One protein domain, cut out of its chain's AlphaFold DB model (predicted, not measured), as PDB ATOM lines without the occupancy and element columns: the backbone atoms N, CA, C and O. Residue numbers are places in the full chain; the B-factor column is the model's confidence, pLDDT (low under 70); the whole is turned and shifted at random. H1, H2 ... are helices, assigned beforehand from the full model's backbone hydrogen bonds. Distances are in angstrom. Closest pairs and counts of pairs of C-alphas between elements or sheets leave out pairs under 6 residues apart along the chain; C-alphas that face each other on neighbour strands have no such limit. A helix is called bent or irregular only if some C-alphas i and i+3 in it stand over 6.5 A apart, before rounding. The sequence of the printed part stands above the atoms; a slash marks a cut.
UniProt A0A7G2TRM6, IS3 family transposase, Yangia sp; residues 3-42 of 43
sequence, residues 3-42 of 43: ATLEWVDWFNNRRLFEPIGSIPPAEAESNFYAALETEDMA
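This is residues 3 to 42 of the 43 residues of the protein "IS3 family transposase" of Yangia sp (UniProt A0A7G2TRM6). Two helices, H1 and H2, meet near their ends as a wide, open L, and the link between them, residues 15 to 24, makes a loop at the corner. The two arms reach away from the corner, so that residues 3 to 8, in H1, and residues 30 to 42, most of them in H2, stick out free. The printed part has 40 residues with two named helices, H1 then H2, and no named strand; its class is all helix. It is loose, with a radius of gyration of the C-alphas of 12.7 A, and flat in outline, spanning 42 by 22 by 9 A.

H1 covers residues 3 to 14 and is 15.6 A long from first to last C-alpha, beginning with C-alpha 3 at (64.442, 54.719, -21.100). It is neither bent nor irregular, but only just: C-alphas 11 and 14 are 6.0 A apart. After the link, in which residues 18 to 20 are a short helical run, H2 covers residues 25 to 40. It is the longest helix, 22.3 A from C-alpha 25 at (49.622, 43.807, -15.537) to C-alpha 40 at (27.742, 45.744, -19.208).

H1 touches H2 with residues 11 to 13 alone, and H2 touches H1 with residues 25 to 26 alone. Their closest C-alphas, those of Asn 12 and Pro 25, are 5.2 A apart. Their lines stand at a steep tilt of 65 degrees, and they run the same way. Their centres are 20.7 A apart. In H1 and H2 every backbone O i to N i+4 pair is within hydrogen-bond range.

The two C-alphas farthest apart are those of Ala 3 and Ala 42, 42.2 A. The printed part has no cut, and the link from H1 to H2, 10 residues, is short. The mean pLDDT of the printed part is 76.6; residues 3 to 4, 16 to 21 and 39 to 42 are under 70.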
ATOM      1  N   ALA A   3      64.478  55.242 -22.465       62.28
ATOM      2  CA  ALA A   3      64.442  54.719 -21.100       62.28
ATOM      3  C   ALA A   3      63.012  54.581 -20.541       62.28
ATOM      4  O   ALA A   3      62.740  53.688 -19.746       62.28
ATOM      5  N   THR A   4      62.081  55.435 -20.975       69.88
ATOM      6  CA  THR A   4      60.669  55.376 -20.578       69.88
ATOM      7  C   THR A   4      59.917  54.238 -21.261       69.88
ATOM      8  O   THR A   4      59.121  53.575 -20.608       69.88
ATOM      9  N   LEU A   5      60.186  53.964 -22.541       77.31
ATOM     10  CA  LEU A   5      59.527  52.871 -23.267       77.31
ATOM     11  C   LEU A   5      59.997  51.495 -22.783       77.31
ATOM     12  O   LEU A   5      59.176  50.594 -22.632       77.31
ATOM     13  N   GLU A   6      61.285  51.344 -22.468       78.69
ATOM     14  CA  GLU A   6      61.809  50.090 -21.908       78.69
ATOM     15  C   GLU A   6      61.289  49.818 -20.491       78.69
ATOM     16  O   GLU A   6      60.975  48.676 -20.151       78.69
ATOM     17  N   TRP A   7      61.144  50.862 -19.668       83.44
ATOM     18  CA  TRP A   7      60.555  50.719 -18.337       83.44
ATOM     19  C   TRP A   7      59.080  50.311 -18.407       83.44
ATOM     20  O   TRP A   7      58.657  49.422 -17.666       83.44
ATOM     21  N   VAL A   8      58.314  50.916 -19.321       81.88
ATOM     22  CA  VAL A   8      56.902  50.576 -19.545       81.88
ATOM     23  C   VAL A   8      56.755  49.135 -20.042       81.88
ATOM     24  O   VAL A   8      55.916  48.411 -19.512       81.88
ATOM     25  N   ASP A   9      57.585  48.684 -20.991       83.62
ATOM     26  CA  ASP A   9      57.564  47.286 -21.456       83.62
ATOM     27  C   ASP A   9      57.860  46.304 -20.318       83.62
ATOM     28  O   ASP A   9      57.115  45.347 -20.097       83.62
ATOM     29  N   TRP A  10      58.915  46.557 -19.541       83.81
ATOM     30  CA  TRP A  10      59.273  45.688 -18.425       83.81
ATOM     31  C   TRP A  10      58.172  45.645 -17.357       83.81
ATOM     32  O   TRP A  10      57.829  44.562 -16.874       83.81
ATOM     33  N   PHE A  11      57.589  46.794 -17.014       82.12
ATOM     34  CA  PHE A  11      56.524  46.878 -16.020       82.12
ATOM     35  C   PHE A  11      55.246  46.167 -16.484       82.12
ATOM     36  O   PHE A  11      54.670  45.414 -15.705       82.12
ATOM     37  N   ASN A  12      54.838  46.351 -17.742       82.31
ATOM     38  CA  ASN A  12      53.573  45.818 -18.257       82.31
ATOM     39  C   ASN A  12      53.645  44.351 -18.692       82.31
ATOM     40  O   ASN A  12      52.652  43.645 -18.535       82.31
ATOM     41  N   ASN A  13      54.785  43.891 -19.220       79.81
ATOM     42  CA  ASN A  13      54.900  42.566 -19.845       79.81
ATOM     43  C   ASN A  13      55.765  41.572 -19.062       79.81
ATOM     44  O   ASN A  13      55.640  40.367 -19.265       79.81
ATOM     45  N   ARG A  14      56.676  42.038 -18.195       77.44
ATOM     46  CA  ARG A  14      57.680  41.159 -17.554       77.44
ATOM     47  C   ARG A  14      57.589  41.121 -16.040       77.44
ATOM     48  O   ARG A  14      58.070  40.171 -15.425       77.44
ATOM     49  N   ARG A  15      57.011  42.148 -15.421       76.38
ATOM     50  CA  ARG A  15      56.910  42.212 -13.971       76.38
ATOM     51  C   ARG A  15      55.764  41.334 -13.474       76.38
ATOM     52  O   ARG A  15      54.595  41.655 -13.644       76.38
ATOM     53  N   LEU A  16      56.130  40.259 -12.786       68.00
ATOM     54  CA  LEU A  16      55.203  39.391 -12.070       68.00
ATOM     55  C   LEU A  16      55.010  39.929 -10.651       68.00
ATOM     56  O   LEU A  16      55.980  40.148  -9.925       68.00
ATOM     57  N   PHE A  17      53.762  40.164 -10.260       66.19
ATOM     58  CA  PHE A  17      53.407  40.559  -8.900       66.19
ATOM     59  C   PHE A  17      52.785  39.370  -8.160       66.19
ATOM     60  O   PHE A  17      51.820  38.764  -8.628       66.19
ATOM     61  N   GLU A  18      53.307  39.086  -6.968       57.62
ATOM     62  CA  GLU A  18      52.790  38.063  -6.051       57.62
ATOM     63  C   GLU A  18      51.290  38.225  -5.694       57.62
ATOM     64  O   GLU A  18      50.600  37.207  -5.673       57.62
ATOM     65  N   PRO A  19      50.713  39.436  -5.494       64.06
ATOM     66  CA  PRO A  19      49.289  39.567  -5.145       64.06
ATOM     67  C   PRO A  19      48.287  39.330  -6.290       64.06
ATOM     68  O   PRO A  19      47.137  39.015  -6.005       64.06
ATOM     69  N   ILE A  20      48.689  39.460  -7.561       65.25
ATOM     70  CA  ILE A  20      47.822  39.179  -8.731       65.25
ATOM     71  C   ILE A  20      48.024  37.764  -9.293       65.25
ATOM     72  O   ILE A  20      47.366  37.389 -10.254       65.25
ATOM     73  N   GLY A  21      48.879  36.942  -8.671       64.94
ATOM     74  CA  GLY A  21      48.987  35.514  -8.992       64.94
ATOM     75  C   GLY A  21      49.967  35.159 -10.113       64.94
ATOM     76  O   GLY A  21      49.836  34.095 -10.705       64.94
ATOM     77  N   SER A  22      50.989  35.985 -10.368       73.44
ATOM     78  CA  SER A  22      51.970  35.780 -11.458       73.44
ATOM     79  C   SER A  22      51.419  35.993 -12.873       73.44
ATOM     80  O   SER A  22      51.907  35.380 -13.820       73.44
ATOM     81  N   ILE A  23      50.443  36.885 -13.035       79.00
ATOM     82  CA  ILE A  23      50.035  37.395 -14.350       79.00
ATOM     83  C   ILE A  23      50.595  38.809 -14.554       79.00
ATOM     84  O   ILE A  23      50.651  39.588 -13.592       79.00
ATOM     85  N   PRO A  24      51.062  39.149 -15.767       82.31
ATOM     86  CA  PRO A  24      51.544  40.489 -16.059       82.31
ATOM     87  C   PRO A  24      50.386  41.505 -16.014       82.31
ATOM     88  O   PRO A  24      49.246  41.155 -16.334       82.31
ATOM     89  N   PRO A  25      50.653  42.774 -15.650       80.94
ATOM     90  CA  PRO A  25      49.622  43.807 -15.537       80.94
ATOM     91  C   PRO A  25      48.772  43.980 -16.796       80.94
ATOM     92  O   PRO A  25      47.565  44.160 -16.680       80.94
ATOM     93  N   ALA A  26      49.373  43.865 -17.982       85.00
ATOM     94  CA  ALA A  26      48.645  43.977 -19.245       85.00
ATOM     95  C   ALA A  26      47.571  42.884 -19.408       85.00
ATOM     96  O   ALA A  26      46.480  43.146 -19.908       85.00
ATOM     97  N   GLU A  27      47.856  41.663 -18.950       82.44
ATOM     98  CA  GLU A  27      46.903  40.552 -19.003       82.44
ATOM     99  C   GLU A  27      45.813  40.702 -17.936       82.44
ATOM    100  O   GLU A  27      44.632  40.497 -18.220       82.44
ATOM    101  N   ALA A  28      46.182  41.131 -16.726       84.75
ATOM    102  CA  ALA A  28      45.215  41.425 -15.670       84.75
ATOM    103  C   ALA A  28      44.228  42.532 -16.084       84.75
ATOM    104  O   ALA A  28      43.024  42.399 -15.866       84.75
ATOM    105  N   GLU A  29      44.728  43.597 -16.712       84.50
ATOM    106  CA  GLU A  29      43.919  44.705 -17.221       84.50
ATOM    107  C   GLU A  29      42.987  44.249 -18.352       84.50
ATOM    108  O   GLU A  29      41.789  44.527 -18.312       84.50
ATOM    109  N   SER A  30      43.495  43.467 -19.312       86.69
ATOM    110  CA  SER A  30      42.669  42.894 -20.381       86.69
ATOM    111  C   SER A  30      41.539  42.020 -19.832       86.69
ATOM    112  O   SER A  30      40.409  42.107 -20.308       86.69
ATOM    113  N   ASN A  31      41.819  41.193 -18.822       86.12
ATOM    114  CA  ASN A  31      40.808  40.346 -18.191       86.12
ATOM    115  C   ASN A  31      39.763  41.170 -17.432       86.12
ATOM    116  O   ASN A  31      38.582  40.833 -17.466       86.12
ATOM    117  N   PHE A  32      40.182  42.250 -16.768       85.50
ATOM    118  CA  PHE A  32      39.274  43.156 -16.071       85.50
ATOM    119  C   PHE A  32      38.330  43.876 -17.039       85.50
ATOM    120  O   PHE A  32      37.128  43.914 -16.794       85.50
ATOM    121  N   TYR A  33      38.834  44.390 -18.162       87.25
ATOM    122  CA  TYR A  33      37.975  45.021 -19.166       87.25
ATOM    123  C   TYR A  33      37.060  44.020 -19.869       87.25
ATOM    124  O   TYR A  33      35.881  44.311 -20.026       87.25
ATOM    125  N   ALA A  34      37.546  42.821 -20.194       85.50
ATOM    126  CA  ALA A  34      36.691  41.767 -20.735       85.50
ATOM    127  C   ALA A  34      35.571  41.371 -19.753       85.50
ATOM    128  O   ALA A  34      34.440  41.131 -20.174       85.50
ATOM    129  N   ALA A  35      35.873  41.331 -18.447       85.56
ATOM    130  CA  ALA A  35      34.887  41.121 -17.388       85.56
ATOM    131  C   ALA A  35      33.862  42.270 -17.328       85.56
ATOM    132  O   ALA A  35      32.659  42.023 -17.336       85.56
ATOM    133  N   LEU A  36      34.323  43.521 -17.356       85.44
ATOM    134  CA  LEU A  36      33.443  44.690 -17.378       85.44
ATOM    135  C   LEU A  36      32.548  44.732 -18.622       85.44
ATOM    136  O   LEU A  36      31.365  45.025 -18.501       85.44
ATOM    137  N   GLU A  37      33.081  44.424 -19.805       77.56
ATOM    138  CA  GLU A  37      32.300  44.369 -21.045       77.56
ATOM    139  C   GLU A  37      31.245  43.257 -20.994       77.56
ATOM    140  O   GLU A  37      30.120  43.462 -21.447       77.56
ATOM    141  N   THR A  38      31.549  42.091 -20.410       73.62
ATOM    142  CA  THR A  38      30.520  41.054 -20.225       73.62
ATOM    143  C   THR A  38      29.495  41.409 -19.148       73.62
ATOM    144  O   THR A  38      28.364  40.937 -19.252       73.62
ATOM    145  N   GLU A  39      29.852  42.192 -18.127       69.31
ATOM    146  CA  GLU A  39      28.908  42.697 -17.123       69.31
ATOM    147  C   GLU A  39      27.984  43.775 -17.712       69.31
ATOM    148  O   GLU A  39      26.776  43.718 -17.489       69.31
ATOM    149  N   ASP A  40      28.516  44.696 -18.522       66.31
ATOM    150  CA  ASP A  40      27.742  45.744 -19.208       66.31
ATOM    151  C   ASP A  40      26.762  45.150 -20.236       66.31
ATOM    152  O   ASP A  40      25.609  45.560 -20.319       66.31
ATOM    153  N   MET A  41      27.176  44.098 -20.954       60.66
ATOM    154  CA  MET A  41      26.318  43.366 -21.897       60.66
ATOM    155  C   MET A  41      25.255  42.480 -21.223       60.66
ATOM    156  O   MET A  41      24.337  42.013 -21.902       60.66
ATOM    157  N   ALA A  42      25.392  42.193 -19.925       57.16
ATOM    158  CA  ALA A  42      24.456  41.371 -19.154       57.16
ATOM    159  C   ALA A  42      23.409  42.191 -18.365       57.16
ATOM    160  O   ALA A  42      22.521  41.580 -17.758       57.16
TER     161      ALA A  42